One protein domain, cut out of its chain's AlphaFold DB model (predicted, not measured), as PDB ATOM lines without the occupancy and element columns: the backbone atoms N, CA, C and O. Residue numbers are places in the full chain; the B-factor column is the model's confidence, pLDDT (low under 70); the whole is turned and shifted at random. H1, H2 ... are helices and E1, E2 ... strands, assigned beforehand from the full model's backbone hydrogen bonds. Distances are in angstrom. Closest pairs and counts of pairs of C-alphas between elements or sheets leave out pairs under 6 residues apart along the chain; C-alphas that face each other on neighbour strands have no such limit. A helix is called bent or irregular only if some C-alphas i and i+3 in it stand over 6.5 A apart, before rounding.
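AT A GLANCE: This is residues 56 to 165 of the 376 residues of an uncharacterized protein of Planctopirus ephydatiae (UniProt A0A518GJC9). A small sheet of three strands has one face covered by helices H1 and H4 and its other face bare. Past the end of the sheet where E2 ends and E3 begins, H2 and H3 form a helical hairpin, and H4 starts beside H3 and runs back over the sheet. The printed part has 110 residues, in the order E1 H1 H2 H3 H4 E2 E3; the sheet's order is E1 E3 E2, mixed, and the class is mixed, helices and strands. It is compact, with a radius of gyration of the C-alphas of 14.9 A and spans of 43 by 29 by 25 A.

IN THESE COORDINATES: In the sheet, E2 is residues 148 to 154, 20.0 A long, and E3 is residues 159 to 165, 19.5 A, ending at C-alpha 165 (-44.360, 31.669, 28.783). E1, residues 56 to 59, is 10.6 A long and begins at C-alpha 56 (-35.784, 17.458, 22.202). H4, residues 121 to 144, measures 29.0 A; it is irregular, with C-alphas 136 and 139 9.0 A apart, and has a kink of 99 degrees near residue 138. H1 is residues 63 to 74, 16.3 A; H2 is residues 85 to 97, 18.0 A; H3 is residues 99 to 115, 24.3 A, ending at C-alpha 115 (-67.242, 0.082, 18.628).

HOW THE PARTS SIT: Inner strand E3 is parallel to E1, with N 161 and O 56 2.8 A apart, and antiparallel to E2, with N 162 and O 151 2.8 A apart. E2 and E3 are a hairpin. H4 is on the sheet at a height of 10.1 A, over E3 and E2; its closest C-alphas to E2 are Gly 130 and Phe 152, 6.0 A. H1 is on the same face, at a height of 9.1 A, over E3. H1 touches residues 133 to 144 of H4 at a steep tilt of 50 degrees, opposite ways, closest at the C-alphas of Phe 65 and Phe 144, 6.2 A. Residues 121 to 122 of H4 touch H3, about perpendicular at 78 degrees, closest at the C-alphas of Asp 110 and Val 121, 5.5 A. H2 and H3 are a hairpin at a shallow tilt of 30 degrees; residues 90 to 94 touch 99 to 106, closest at the C-alphas of Met 94 and Ala 102, 5.1 A. H2 only grazes the sheet, with residues 91 to 95. H1 and H3 are apart. In H1, H2 and H3 every O i to N i+4 pair is within hydrogen-bond range; in H4, 12 of 20 are.

THE WHOLE: The two C-alphas farthest apart, Pro 63 and Lys 115, are 45.2 A apart. The printed part has no cut. No link is long; H1 to H2, 10 residues, is short, and the others are tight. The mean pLDDT of the printed part is 94.8, and no printed residue is under 70.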
ATOM      1  N   SER A  56     -36.484  16.188  22.350       97.94
ATOM      2  CA  SER A  56     -35.784  17.458  22.202       97.94
ATOM      3  C   SER A  56     -36.576  18.563  22.896       97.94
ATOM      4  O   SER A  56     -37.772  18.416  23.137       97.94
ATOM      5  N   PHE A  57     -35.909  19.657  23.245       98.38
ATOM      6  CA  PHE A  57     -36.518  20.771  23.964       98.38
ATOM      7  C   PHE A  57     -36.328  22.053  23.160       98.38
ATOM      8  O   PHE A  57     -35.235  22.285  22.640       98.38
ATOM      9  N   ALA A  58     -37.371  22.870  23.076       97.81
ATOM     10  CA  ALA A  58     -37.379  24.130  22.337       97.81
ATOM     11  C   ALA A  58     -38.234  25.179  23.062       97.81
ATOM     12  O   ALA A  58     -39.030  24.824  23.927       97.81
ATOM     13  N   GLY A  59     -38.109  26.446  22.665       96.69
ATOM     14  CA  GLY A  59     -38.846  27.557  23.272       96.69
ATOM     15  C   GLY A  59     -38.185  28.096  24.539       96.69
ATOM     16  O   GLY A  59     -37.007  27.831  24.783       96.69
ATOM     17  N   GLU A  60     -38.942  28.870  25.314       96.31
ATOM     18  CA  GLU A  60     -38.474  29.505  26.548       96.31
ATOM     19  C   GLU A  60     -39.545  29.425  27.638       96.31
ATOM     20  O   GLU A  60     -40.720  29.705  27.387       96.31
ATOM     21  N   ALA A  61     -39.125  29.133  28.867       97.75
ATOM     22  CA  ALA A  61     -39.937  29.289  30.070       97.75
ATOM     23  C   ALA A  61     -39.095  29.814  31.248       97.75
ATOM     24  O   ALA A  61     -37.933  30.197  31.092       97.75
ATOM     25  N   ASP A  62     -39.694  29.893  32.436       97.62
ATOM     26  CA  ASP A  62     -38.951  30.077  33.679       97.62
ATOM     27  C   ASP A  62     -37.867  28.979  33.815       97.62
ATOM     28  O   ASP A  62     -38.180  27.791  33.683       97.62
ATOM     29  N   PRO A  63     -36.596  29.325  34.102       98.25
ATOM     30  CA  PRO A  63     -35.516  28.341  34.158       98.25
ATOM     31  C   PRO A  63     -35.734  27.206  35.166       98.25
ATOM     32  O   PRO A  63     -35.322  26.076  34.905       98.25
ATOM     33  N   LYS A  64     -36.388  27.477  36.305       98.44
ATOM     34  CA  LYS A  64     -36.674  26.444  37.313       98.44
ATOM     35  C   LYS A  64     -37.791  25.518  36.845       98.44
ATOM     36  O   LYS A  64     -37.726  24.319  37.099       98.44
ATOM     37  N   PHE A  65     -38.780  26.055  36.131       98.44
ATOM     38  CA  PHE A  65     -39.792  25.237  35.466       98.44
ATOM     39  C   PHE A  65     -39.157  24.323  34.411       98.44
ATOM     40  O   PHE A  65     -39.410  23.118  34.412       98.44
ATOM     41  N   GLU A  66     -38.282  24.856  33.553       98.44
ATOM     42  CA  GLU A  66     -37.577  24.043  32.556       98.44
ATOM     43  C   GLU A  66     -36.740  22.933  33.199       98.44
ATOM     44  O   GLU A  66     -36.775  21.791  32.740       98.44
ATOM     45  N   GLU A  67     -35.993  23.245  34.260       98.56
ATOM     46  CA  GLU A  67     -35.185  22.270  34.998       98.56
ATOM     47  C   GLU A  67     -36.051  21.159  35.612       98.56
ATOM     48  O   GLU A  67     -35.734  19.970  35.467       98.56
ATOM     49  N   LEU A  68     -37.179  21.523  36.229       98.62
ATOM     50  CA  LEU A  68     -38.148  20.578  36.786       98.62
ATOM     51  C   LEU A  68     -38.698  19.633  35.707       98.62
ATOM     52  O   LEU A  68     -38.700  18.411  35.883       98.62
ATOM     53  N   ILE A  69     -39.107  20.170  34.556       98.56
ATOM     54  CA  ILE A  69     -39.626  19.361  33.446       98.56
ATOM     55  C   ILE A  69     -38.530  18.464  32.858       98.56
ATOM     56  O   ILE A  69     -38.751  17.267  32.670       98.56
ATOM     57  N   ARG A  70     -37.329  18.996  32.601       98.50
ATOM     58  CA  ARG A  70     -36.206  18.237  32.015       98.50
ATOM     59  C   ARG A  70     -35.752  17.095  32.919       98.50
ATOM     60  O   ARG A  70     -35.532  15.986  32.429       98.50
ATOM     61  N   SER A  71     -35.628  17.348  34.220       98.31
ATOM     62  CA  SER A  71     -35.254  16.322  35.201       98.31
ATOM     63  C   SER A  71     -36.321  15.229  35.308       98.31
ATOM     64  O   SER A  71     -35.987  14.041  35.282       98.31
ATOM     65  N   THR A  72     -37.602  15.606  35.307       98.44
ATOM     66  CA  THR A  72     -38.723  14.655  35.317       98.44
ATOM     67  C   THR A  72     -38.754  13.793  34.057       98.44
ATOM     68  O   THR A  72     -38.870  12.566  34.144       98.44
ATOM     69  N   VAL A  73     -38.582  14.410  32.883       98.06
ATOM     70  CA  VAL A  73     -38.507  13.726  31.584       98.06
ATOM     71  C   VAL A  73     -37.343  12.732  31.543       98.06
ATOM     72  O   VAL A  73     -37.525  11.593  31.110       98.06
ATOM     73  N   ALA A  74     -36.166  13.107  32.055       96.56
ATOM     74  CA  ALA A  74     -35.007  12.212  32.119       96.56
ATOM     75  C   ALA A  74     -35.275  10.944  32.958       96.56
ATOM     76  O   ALA A  74     -34.699   9.888  32.686       96.56
ATOM     77  N   GLY A  75     -36.168  11.029  33.950       96.56
ATOM     78  CA  GLY A  75     -36.612   9.902  34.774       96.56
ATOM     79  C   GLY A  75     -37.804   9.111  34.217       96.56
ATOM     80  O   GLY A  75     -38.187   8.101  34.818       96.56
ATOM     81  N   LEU A  76     -38.414   9.535  33.104       97.19
ATOM     82  CA  LEU A  76     -39.640   8.958  32.533       97.19
ATOM     83  C   LEU A  76     -39.388   8.378  31.124       97.19
ATOM     84  O   LEU A  76     -39.787   8.967  30.114       97.19
ATOM     85  N   PRO A  77     -38.736   7.205  31.018       96.31
ATOM     86  CA  PRO A  77     -38.494   6.578  29.726       96.31
ATOM     87  C   PRO A  77     -39.788   6.013  29.123       96.31
ATOM     88  O   PRO A  77     -40.600   5.414  29.829       96.31
ATOM     89  N   PHE A  78     -39.937   6.091  27.797       96.56
ATOM     90  CA  PHE A  78     -41.107   5.569  27.065       96.56
ATOM     91  C   PHE A  78     -41.352   4.061  27.242       96.56
ATOM     92  O   PHE A  78     -42.465   3.584  27.058       96.56
ATOM     93  N   HIS A  79     -40.330   3.286  27.612       95.50
ATOM     94  CA  HIS A  79     -40.464   1.854  27.899       95.50
ATOM     95  C   HIS A  79     -40.902   1.554  29.342       95.50
ATOM     96  O   HIS A  79     -40.931   0.392  29.747       95.50
ATOM     97  N   SER A  80     -41.170   2.581  30.150       95.25
ATOM     98  CA  SER A  80     -41.638   2.431  31.526       95.25
ATOM     99  C   SER A  80     -42.967   1.669  31.582       95.25
ATOM    100  O   SER A  80     -43.798   1.745  30.673       95.25
ATOM    101  N   SER A  81     -43.189   0.953  32.684       96.06
ATOM    102  CA  SER A  81     -44.444   0.248  32.962       96.06
ATOM    103  C   SER A  81     -45.624   1.187  33.220       96.06
ATOM    104  O   SER A  81     -46.762   0.733  33.191       96.06
ATOM    105  N   CYS A  82     -45.377   2.484  33.442       96.31
ATOM    106  CA  CYS A  82     -46.437   3.483  33.609       96.31
ATOM    107  C   CYS A  82     -47.206   3.796  32.317       96.31
ATOM    108  O   CYS A  82     -48.271   4.398  32.396       96.31
ATOM    109  N   PHE A  83     -46.673   3.401  31.157       96.50
ATOM    110  CA  PHE A  83     -47.386   3.452  29.883       96.50
ATOM    111  C   PHE A  83     -48.043   2.089  29.618       96.50
ATOM    112  O   PHE A  83     -47.414   1.058  29.867       96.50
ATOM    113  N   PRO A  84     -49.283   2.015  29.119       95.81
ATOM    114  CA  PRO A  84     -49.874   0.752  28.693       95.81
ATOM    115  C   PRO A  84     -49.132   0.176  27.475       95.81
ATOM    116  O   PRO A  84     -48.441   0.884  26.740       95.81
ATOM    117  N   GLU A  85     -49.251  -1.139  27.247       96.44
ATOM    118  CA  GLU A  85     -48.499  -1.801  26.167       96.44
ATOM    119  C   GLU A  85     -48.854  -1.248  24.787       96.44
ATOM    120  O   GLU A  85     -47.949  -1.056  23.982       96.44
ATOM    121  N   TRP A  86     -50.129  -0.927  24.537       95.56
ATOM    122  CA  TRP A  86     -50.568  -0.343  23.267       95.56
ATOM    123  C   TRP A  86     -49.869   0.995  22.979       95.56
ATOM    124  O   TRP A  86     -49.475   1.248  21.842       95.56
ATOM    125  N   GLU A  87     -49.644   1.816  24.007       96.69
ATOM    126  CA  GLU A  87     -49.001   3.124  23.883       96.69
ATOM    127  C   GLU A  87     -47.497   2.963  23.621       96.69
ATOM    128  O   GLU A  87     -46.953   3.552  22.683       96.69
ATOM    129  N   ARG A  88     -46.830   2.063  24.363       97.38
ATOM    130  CA  ARG A  88     -45.432   1.678  24.086       97.38
ATOM    131  C   ARG A  88     -45.251   1.180  22.660       97.38
ATOM    132  O   ARG A  88     -44.238   1.456  22.019       97.38
ATOM    133  N   ASP A  89     -46.231   0.441  22.170       97.19
ATOM    134  CA  ASP A  89     -46.290  -0.058  20.810       97.19
ATOM    135  C   ASP A  89     -46.373   1.059  19.769       97.19
ATOM    136  O   ASP A  89     -45.682   1.001  18.748       97.19
ATOM    137  N   VAL A  90     -47.198   2.079  20.017       97.38
ATOM    138  CA  VAL A  90     -47.295   3.269  19.163       97.38
ATOM    139  C   VAL A  90     -45.963   4.022  19.155       97.38
ATOM    140  O   VAL A  90     -45.470   4.345  18.072       97.38
ATOM    141  N   TYR A  91     -45.303   4.192  20.308       98.00
ATOM    142  CA  TYR A  91     -43.965   4.796  20.377       98.00
ATOM    143  C   TYR A  91     -42.919   4.027  19.557       98.00
ATOM    144  O   TYR A  91     -42.144   4.643  18.820       98.00
ATOM    145  N   ARG A  92     -42.922   2.687  19.617       98.06
ATOM    146  CA  ARG A  92     -42.028   1.849  18.796       98.06
ATOM    147  C   ARG A  92     -42.286   2.025  17.300       98.06
ATOM    148  O   ARG A  92     -41.341   2.138  16.518       98.06
ATOM    149  N   VAL A  93     -43.556   2.067  16.888       97.88
ATOM    150  CA  VAL A  93     -43.927   2.309  15.482       97.88
ATOM    151  C   VAL A  93     -43.482   3.699  15.036       97.88
ATOM    152  O   VAL A  93     -42.913   3.816  13.950       97.88
ATOM    153  N   MET A  94     -43.681   4.721  15.871       97.88
ATOM    154  CA  MET A  94     -43.244   6.087  15.584       97.88
ATOM    155  C   MET A  94     -41.733   6.144  15.358       97.88
ATOM    156  O   MET A  94     -41.288   6.620  14.316       97.88
ATOM    157  N   LYS A  95     -40.936   5.565  16.265       97.94
ATOM    158  CA  LYS A  95     -39.475   5.556  16.120       97.94
ATOM    159  C   LYS A  95     -39.016   4.850  14.843       97.94
ATOM    160  O   LYS A  95     -38.122   5.334  14.149       97.94
ATOM    161  N   ALA A  96     -39.624   3.707  14.530       97.81
ATOM    162  CA  ALA A  96     -39.215   2.874  13.403       97.81
ATOM    163  C   ALA A  96     -39.687   3.406  12.039       97.81
ATOM    164  O   ALA A  96     -39.012   3.185  11.033       97.81
ATOM    165  N   ARG A  97     -40.867   4.037  11.977       97.69
ATOM    166  CA  ARG A  97     -41.582   4.297  10.712       97.69
ATOM    167  C   ARG A  97     -42.137   5.711  10.560       97.69
ATOM    168  O   ARG A  97     -42.725   5.992   9.516       97.69
ATOM    169  N   GLY A  98     -41.971   6.563  11.560       97.69
ATOM    170  CA  GLY A  98     -42.512   7.911  11.551       97.69
ATOM    171  C   GLY A  98     -43.900   8.023  12.191       97.69
ATOM    172  O   GLY A  98     -44.695   7.073  12.192       97.69
ATOM    173  N   PHE A  99     -44.228   9.213  12.684       96.44
ATOM    174  CA  PHE A  99     -45.499   9.555  13.310       96.44
ATOM    175  C   PHE A  99     -46.695   9.375  12.370       96.44
ATOM    176  O   PHE A  99     -47.676   8.778  12.807       96.44
ATOM    177  N   PRO A 100     -46.627   9.691  11.056       95.81
ATOM    178  CA  PRO A 100     -47.738   9.403  10.142       95.81
ATOM    179  C   PRO A 100     -48.152   7.922  10.116       95.81
ATOM    180  O   PRO A 100     -49.332   7.596   9.959       95.81
ATOM    181  N   ARG A 101     -47.191   6.999  10.287       96.88
ATOM    182  CA  ARG A 101     -47.470   5.558  10.383       96.88
ATOM    183  C   ARG A 101     -48.004   5.173  11.760       96.88
ATOM    184  O   ARG A 101     -48.888   4.321  11.827       96.88
ATOM    185  N   ALA A 102     -47.531   5.818  12.823       96.12
ATOM    186  CA  ALA A 102     -48.081   5.669  14.167       96.12
ATOM    187  C   ALA A 102     -49.550   6.134  14.245       96.12
ATOM    188  O   ALA A 102     -50.379   5.400  14.775       96.12
ATOM    189  N   CYS A 103     -49.914   7.251  13.602       93.50
ATOM    190  CA  CYS A 103     -51.305   7.706  13.470       93.50
ATOM    191  C   CYS A 103     -52.198   6.678  12.766       93.50
ATOM    192  O   CYS A 103     -53.375   6.558  13.087       93.50
ATOM    193  N   GLY A 104     -51.657   5.916  11.808       93.31
ATOM    194  CA  GLY A 104     -52.377   4.792  11.205       93.31
ATOM    195  C   GLY A 104     -52.806   3.757  12.245       93.31
ATOM    196  O   GLY A 104     -53.966   3.365  12.259       93.31
ATOM    197  N   LYS A 105     -51.891   3.395  13.154       93.81
ATOM    198  CA  LYS A 105     -52.168   2.472  14.261       93.81
ATOM    199  C   LYS A 105     -53.156   3.062  15.270       93.81
ATOM    200  O   LYS A 105     -54.053   2.343  15.690       93.81
ATOM    201  N   LEU A 106     -53.030   4.348  15.615       92.50
ATOM    202  CA  LEU A 106     -53.994   5.038  16.486       92.50
ATOM    203  C   LEU A 106     -55.409   4.993  15.900       92.50
ATOM    204  O   LEU A 106     -56.318   4.546  16.580       92.50
ATOM    205  N   ARG A 107     -55.576   5.295  14.607       91.94
ATOM    206  CA  ARG A 107     -56.889   5.216  13.940       91.94
ATOM    207  C   ARG A 107     -57.500   3.818  13.945       91.94
ATOM    208  O   ARG A 107     -58.720   3.686  13.930       91.94
ATOM    209  N   ASP A 108     -56.681   2.772  13.886       90.69
ATOM    210  CA  ASP A 108     -57.190   1.404  13.980       90.69
ATOM    211  C   ASP A 108     -57.646   1.086  15.412       90.69
ATOM    212  O   ASP A 108     -58.717   0.507  15.582       90.69
ATOM    213  N   LEU A 109     -56.915   1.566  16.428       89.81
ATOM    214  CA  LEU A 109     -57.343   1.505  17.831       89.81
ATOM    215  C   LEU A 109     -58.624   2.321  18.078       89.81
ATOM    216  O   LEU A 109     -59.522   1.833  18.758       89.81
ATOM    217  N   ASP A 110     -58.760   3.506  17.474       86.56
ATOM    218  CA  ASP A 110     -59.957   4.352  17.580       86.56
ATOM    219  C   ASP A 110     -61.201   3.661  17.033       86.56
ATOM    220  O   ASP A 110     -62.275   3.751  17.622       86.56
ATOM    221  N   LYS A 111     -61.084   2.937  15.912       87.19
ATOM    222  CA  LYS A 111     -62.211   2.165  15.364       87.19
ATOM    223  C   LYS A 111     -62.682   1.099  16.343       87.19
ATOM    224  O   LYS A 111     -63.879   0.831  16.413       87.19
ATOM    225  N   ASP A 112     -61.761   0.474  17.067       83.31
ATOM    226  CA  ASP A 112     -62.096  -0.554  18.046       83.31
ATOM    227  C   ASP A 112     -62.656   0.060  19.337       83.31
ATOM    228  O   ASP A 112     -63.650  -0.441  19.866       83.31
ATOM    229  N   ALA A 113     -62.118   1.202  19.774       81.44
ATOM    230  CA  ALA A 113     -62.642   1.994  20.885       81.44
ATOM    231  C   ALA A 113     -64.059   2.525  20.605       81.44
ATOM    232  O   ALA A 113     -64.951   2.379  21.440       81.44
ATOM    233  N   ALA A 114     -64.308   3.059  19.406       79.31
ATOM    234  CA  ALA A 114     -65.613   3.568  18.991       79.31
ATOM    235  C   ALA A 114     -66.685   2.468  18.970       79.31
ATOM    236  O   ALA A 114     -67.806   2.693  19.425       79.31
ATOM    237  N   LYS A 115     -66.342   1.250  18.522       78.94
ATOM    238  CA  LYS A 115     -67.242   0.082  18.628       78.94
ATOM    239  C   LYS A 115     -67.598  -0.250  20.080       78.94
ATOM    240  O   LYS A 115     -68.672  -0.791  20.324       78.94
ATOM    241  N   ALA A 116     -66.712   0.063  21.022       78.06
ATOM    242  CA  ALA A 116     -66.915  -0.129  22.453       78.06
ATOM    243  C   ALA A 116     -67.542   1.092  23.161       78.06
ATOM    244  O   ALA A 116     -67.760   1.038  24.370       78.06
ATOM    245  N   GLY A 117     -67.827   2.187  22.444       77.31
ATOM    246  CA  GLY A 117     -68.333   3.434  23.029       77.31
ATOM    247  C   GLY A 117     -67.311   4.191  23.888       77.31
ATOM    248  O   GLY A 117     -67.704   4.985  24.739       77.31
ATOM    249  N   ALA A 118     -66.014   3.930  23.703       78.69
ATOM    250  CA  ALA A 118     -64.936   4.597  24.426       78.69
ATOM    251  C   ALA A 118     -64.510   5.918  23.753       78.69
ATOM    252  O   ALA A 118     -64.878   6.207  22.612       78.69
ATOM    253  N   LEU A 119     -63.737   6.730  24.483       74.75
ATOM    254  CA  LEU A 119     -63.148   7.965  23.960       74.75
ATOM    255  C   LEU A 119     -62.099   7.670  22.866       74.75
ATOM    256  O   LEU A 119     -61.514   6.584  22.871       74.75
ATOM    257  N   PRO A 120     -61.832   8.631  21.960       81.88
ATOM    258  CA  PRO A 120     -60.750   8.515  20.985       81.88
ATOM    259  C   PRO A 120     -59.381   8.319  21.660       81.88
ATOM    260  O   PRO A 120     -58.975   9.097  22.529       81.88
ATOM    261  N   VAL A 121     -58.680   7.263  21.255       87.06
ATOM    262  CA  VAL A 121     -57.351   6.843  21.722       87.06
ATOM    263  C   VAL A 121     -56.275   7.811  21.236       87.06
ATOM    264  O   VAL A 121     -55.258   7.991  21.904       87.06
ATOM    265  N   ASP A 122     -56.479   8.462  20.091       86.31
ATOM    266  CA  ASP A 122     -55.570   9.491  19.586       86.31
ATOM    267  C   ASP A 122     -55.424  10.672  20.560       86.31
ATOM    268  O   ASP A 122     -54.303  11.061  20.889       86.31
ATOM    269  N   HIS A 123     -56.525  11.192  21.101       83.25
ATOM    270  CA  HIS A 123     -56.515  12.279  22.077       83.25
ATOM    271  C   HIS A 123     -55.853  11.857  23.400       83.25
ATOM    272  O   HIS A 123     -55.076  12.617  23.991       83.25
ATOM    273  N   GLU A 124     -56.124  10.632  23.860       88.81
ATOM    274  CA  GLU A 124     -55.451  10.056  25.030       88.81
ATOM    275  C   GLU A 124     -53.938   9.962  24.793       88.81
ATOM    276  O   GLU A 124     -53.155  10.450  25.604       88.81
ATOM    277  N   PHE A 125     -53.513   9.439  23.640       93.50
ATOM    278  CA  PHE A 125     -52.101   9.335  23.275       93.50
ATOM    279  C   PHE A 125     -51.401  10.700  23.254       93.50
ATOM    280  O   PHE A 125     -50.319  10.850  23.825       93.50
ATOM    281  N   MET A 126     -52.022  11.708  22.633       91.25
ATOM    282  CA  MET A 126     -51.438  13.049  22.492       91.25
ATOM    283  C   MET A 126     -51.236  13.765  23.835       91.25
ATOM    284  O   MET A 126     -50.354  14.613  23.950       91.25
ATOM    285  N   SER A 127     -52.021  13.419  24.859       93.44
ATOM    286  CA  SER A 127     -51.935  14.026  26.193       93.44
ATOM    287  C   SER A 127     -51.268  13.133  27.247       93.44
ATOM    288  O   SER A 127     -50.866  13.640  28.300       93.44
ATOM    289  N   SER A 128     -51.102  11.832  26.980       95.81
ATOM    290  CA  SER A 128     -50.616  10.838  27.949       95.81
ATOM    291  C   SER A 128     -49.223  11.173  28.479       95.81
ATOM    292  O   SER A 128     -49.040  11.301  29.692       95.81
ATOM    293  N   TYR A 129     -48.243  11.401  27.594       97.62
ATOM    294  CA  TYR A 129     -46.866  11.663  28.025       97.62
ATOM    295  C   TYR A 129     -46.767  12.901  28.927       97.62
ATOM    296  O   TYR A 129     -46.208  12.828  30.022       97.62
ATOM    297  N   GLY A 130     -47.370  14.017  28.507       97.94
ATOM    298  CA  GLY A 130     -47.403  15.246  29.298       97.94
ATOM    299  C   GLY A 130     -48.135  15.077  30.630       97.94
ATOM    300  O   GLY A 130     -47.647  15.542  31.660       97.94
ATOM    301  N   SER A 131     -49.232  14.312  30.648       97.38
ATOM    302  CA  SER A 131     -49.947  13.966  31.883       97.38
ATOM    303  C   SER A 131     -49.052  13.199  32.855       97.38
ATOM    304  O   SER A 131     -48.998  13.545  34.031       97.38
ATOM    305  N   LYS A 132     -48.265  12.226  32.374       98.25
ATOM    306  CA  LYS A 132     -47.301  11.488  33.208       98.25
ATOM    307  C   LYS A 132     -46.144  12.349  33.705       98.25
ATOM    308  O   LYS A 132     -45.671  12.123  34.818       98.25
ATOM    309  N   VAL A 133     -45.704  13.340  32.930       98.38
ATOM    310  CA  VAL A 133     -44.728  14.334  33.402       98.38
ATOM    311  C   VAL A 133     -45.335  15.187  34.521       98.38
ATOM    312  O   VAL A 133     -44.725  15.302  35.581       98.38
ATOM    313  N   PHE A 134     -46.545  15.721  34.334       98.12
ATOM    314  CA  PHE A 134     -47.225  16.554  35.336       98.12
ATOM    315  C   PHE A 134     -47.515  15.780  36.629       98.12
ATOM    316  O   PHE A 134     -47.194  16.261  37.715       98.12
ATOM    317  N   GLU A 135     -48.041  14.555  36.519       97.69
ATOM    318  CA  GLU A 135     -48.272  13.652  37.657       97.69
ATOM    319  C   GLU A 135     -46.989  13.430  38.474       97.69
ATOM    320  O   GLU A 135     -47.037  13.413  39.703       97.69
ATOM    321  N   ARG A 136     -45.836  13.280  37.808       98.06
ATOM    322  CA  ARG A 136     -44.546  13.073  38.480       98.06
ATOM    323  C   ARG A 136     -43.946  14.337  39.083       98.06
ATOM    324  O   ARG A 136     -43.280  14.219  40.106       98.06
ATOM    325  N   CYS A 137     -44.170  15.506  38.483       98.12
ATOM    326  CA  CYS A 137     -43.755  16.780  39.079       98.12
ATOM    327  C   CYS A 137     -44.549  17.076  40.364       98.12
ATOM    328  O   CYS A 137     -44.029  17.684  41.297       98.12
ATOM    329  N   GLY A 138     -45.815  16.651  40.424       96.50
ATOM    330  CA  GLY A 138     -46.656  16.807  41.607       96.50
ATOM    331  C   GLY A 138     -46.853  18.274  42.007       96.50
ATOM    332  O   GLY A 138     -47.063  19.147  41.167       96.50
ATOM    333  N   CYS A 139     -46.801  18.558  43.311       96.75
ATOM    334  CA  CYS A 139     -47.047  19.903  43.837       96.75
ATOM    335  C   CYS A 139     -45.940  20.917  43.504       96.75
ATOM    336  O   CYS A 139     -46.211  22.117  43.529       96.75
ATOM    337  N   GLU A 140     -44.732  20.462  43.151       97.94
ATOM    338  CA  GLU A 140     -43.617  21.339  42.761       97.94
ATOM    339  C   GLU A 140     -43.912  22.108  41.468       97.94
ATOM    340  O   GLU A 140     -43.359  23.183  41.245       97.94
ATOM    341  N   LEU A 141     -44.821  21.591  40.637       97.69
ATOM    342  CA  LEU A 141     -45.233  22.216  39.386       97.69
ATOM    343  C   LEU A 141     -46.122  23.450  39.596       97.69
ATOM    344  O   LEU A 141     -46.047  24.410  38.831       97.69
ATOM    345  N   VAL A 142     -46.970  23.423  40.630       96.06
ATOM    346  CA  VAL A 142     -48.082  24.373  40.832       96.06
ATOM    347  C   VAL A 142     -47.650  25.846  40.806       96.06
ATOM    348  O   VAL A 142     -48.344  26.628  40.156       96.06
ATOM    349  N   PRO A 143     -46.526  26.262  41.427       97.00
ATOM    350  CA  PRO A 143     -46.091  27.661  41.405       97.00
ATOM    351  C   PRO A 143     -45.762  28.214  40.009       97.00
ATOM    352  O   PRO A 143     -45.744  29.432  39.832       97.00
ATOM    353  N   PHE A 144     -45.476  27.343  39.038       97.81
ATOM    354  CA  PHE A 144     -45.076  27.729  37.682       97.81
ATOM    355  C   PHE A 144     -46.235  27.763  36.689       97.81
ATOM    356  O   PHE A 144     -46.124  28.414  35.643       97.81
ATOM    357  N   LEU A 145     -47.327  27.060  37.003       96.56
ATOM    358  CA  LEU A 145     -48.494  26.976  36.139       96.56
ATOM    359  C   LEU A 145     -49.134  28.355  35.926       96.56
ATOM    360  O   LEU A 145     -48.880  29.320  36.647       96.56
ATOM    361  N   LEU A 146     -49.970  28.441  34.895       95.56
ATOM    362  CA  LEU A 146     -50.638  29.652  34.403       95.56
ATOM    363  C   LEU A 146     -49.726  30.780  33.882       95.56
ATOM    364  O   LEU A 146     -50.224  31.722  33.271       95.56
ATOM    365  N   LYS A 147     -48.407  30.691  34.089       97.38
ATOM    366  CA  LYS A 147     -47.399  31.627  33.553       97.38
ATOM    367  C   LYS A 147     -46.425  30.960  32.595       97.38
ATOM    368  O   LYS A 147     -45.856  31.635  31.743       97.38
ATOM    369  N   ASN A 148     -46.274  29.647  32.726       98.31
ATOM    370  CA  ASN A 148     -45.465  28.800  31.868       98.31
ATOM    371  C   ASN A 148     -46.308  27.625  31.383       98.31
ATOM    372  O   ASN A 148     -47.251  27.204  32.060       98.31
ATOM    373  N   ASP A 149     -45.922  27.068  30.247       98.12
ATOM    374  CA  ASP A 149     -46.457  25.820  29.730       98.12
ATOM    375  C   ASP A 149     -45.376  25.019  29.007       98.12
ATOM    376  O   ASP A 149     -44.335  25.546  28.600       98.12
ATOM    377  N   VAL A 150     -45.627  23.722  28.867       98.25
ATOM    378  CA  VAL A 150     -44.840  22.834  28.024       98.25
ATOM    379  C   VAL A 150     -45.777  21.928  27.244       98.25
ATOM    380  O   VAL A 150     -46.536  21.163  27.823       98.25
ATOM    381  N   CYS A 151     -45.678  21.958  25.919       97.00
ATOM    382  CA  CYS A 151     -46.410  21.047  25.051       97.00
ATOM    383  C   CYS A 151     -45.474  19.947  24.537       97.00
ATOM    384  O   CYS A 151     -44.447  20.231  23.918       97.00
ATOM    385  N   PHE A 152     -45.828  18.683  24.770       97.50
ATOM    386  CA  PHE A 152     -45.136  17.522  24.213       97.50
ATOM    387  C   PHE A 152     -45.770  17.124  22.884       97.50
ATOM    388  O   PHE A 152     -46.849  16.538  22.849       97.50
ATOM    389  N   GLN A 153     -45.081  17.421  21.787       95.31
ATOM    390  CA  GLN A 153     -45.579  17.170  20.442       95.31
ATOM    391  C   GLN A 153     -44.766  16.063  19.768       95.31
ATOM    392  O   GLN A 153     -43.534  16.164  19.712       95.31
ATOM    393  N   PRO A 154     -45.411  15.016  19.234       95.94
ATOM    394  CA  PRO A 154     -44.728  14.077  18.365       95.94
ATOM    395  C   PRO A 154     -44.312  14.788  17.071       95.94
ATOM    396  O   PRO A 154     -45.096  15.469  16.413       95.94
ATOM    397  N   THR A 155     -43.055  14.602  16.701       94.06
ATOM    398  CA  THR A 155     -42.512  14.873  15.364       94.06
ATOM    399  C   THR A 155     -42.359  13.545  14.626       94.06
ATOM    400  O   THR A 155     -42.778  12.519  15.154       94.06
ATOM    401  N   ASP A 156     -41.759  13.517  13.427       96.06
ATOM    402  CA  ASP A 156     -41.638  12.279  12.643       96.06
ATOM    403  C   ASP A 156     -41.172  11.084  13.498       96.06
ATOM    404  O   ASP A 156     -41.916  10.126  13.655       96.06
ATOM    405  N   ARG A 157     -39.996  11.129  14.135       97.88
ATOM    406  CA  ARG A 157     -39.475   9.970  14.903       97.88
ATOM    407  C   ARG A 157     -39.193  10.238  16.374       97.88
ATOM    408  O   ARG A 157     -38.787   9.318  17.082       97.88
ATOM    409  N   ASP A 158     -39.395  11.469  16.819       97.38
ATOM    410  CA  ASP A 158     -39.019  11.963  18.142       97.38
ATOM    411  C   ASP A 158     -40.133  12.859  18.703       97.38
ATOM    412  O   ASP A 158     -41.078  13.198  17.995       97.38
ATOM    413  N   PHE A 159     -40.037  13.259  19.965       97.31
ATOM    414  CA  PHE A 159     -40.880  14.296  20.558       97.31
ATOM    415  C   PHE A 159     -40.121  15.622  20.658       97.31
ATOM    416  O   PHE A 159     -38.899  15.662  20.845       97.31
ATOM    417  N   VAL A 160     -40.871  16.716  20.596       97.94
ATOM    418  CA  VAL A 160     -40.420  18.049  20.993       97.94
ATOM    419  C   VAL A 160     -41.233  18.463  22.213       97.94
ATOM    420  O   VAL A 160     -42.458  18.502  22.158       97.94
ATOM    421  N   ALA A 161     -40.552  18.764  23.313       98.38
ATOM    422  CA  ALA A 161     -41.107  19.492  24.443       98.38
ATOM    423  C   ALA A 161     -40.920  20.992  24.171       98.38
ATOM    424  O   ALA A 161     -39.802  21.510  24.251       98.38
ATOM    425  N   ARG A 162     -41.997  21.667  23.768       98.00
ATOM    426  CA  ARG A 162     -41.992  23.094  23.440       98.00
ATOM    427  C   ARG A 162     -42.442  23.896  24.655       98.00
ATOM    428  O   ARG A 162     -43.583  23.758  25.079       98.00
ATOM    429  N   PHE A 163     -41.545  24.712  25.190       98.44
ATOM    430  CA  PHE A 163     -41.810  25.627  26.291       98.44
ATOM    431  C   PHE A 163     -42.389  26.949  25.791       98.44
ATOM    432  O   PHE A 163     -41.906  27.509  24.802       98.44
ATOM    433  N   CYS A 164     -43.386  27.450  26.511       97.44
ATOM    434  CA  CYS A 164     -43.991  28.757  26.291       97.44
ATOM    435  C   CYS A 164     -44.135  29.487  27.634       97.44
ATOM    436  O   CYS A 164     -44.307  28.856  28.681       97.44
ATOM    437  N   LYS A 165     -44.122  30.821  27.606       97.75
ATOM    438  CA  LYS A 165     -44.360  31.669  28.783       97.75
ATOM    439  C   LYS A 165     -45.147  32.917  28.415       97.75
ATOM    440  O   LYS A 165     -45.133  33.352  27.264       97.75
TER     441      LYS A 165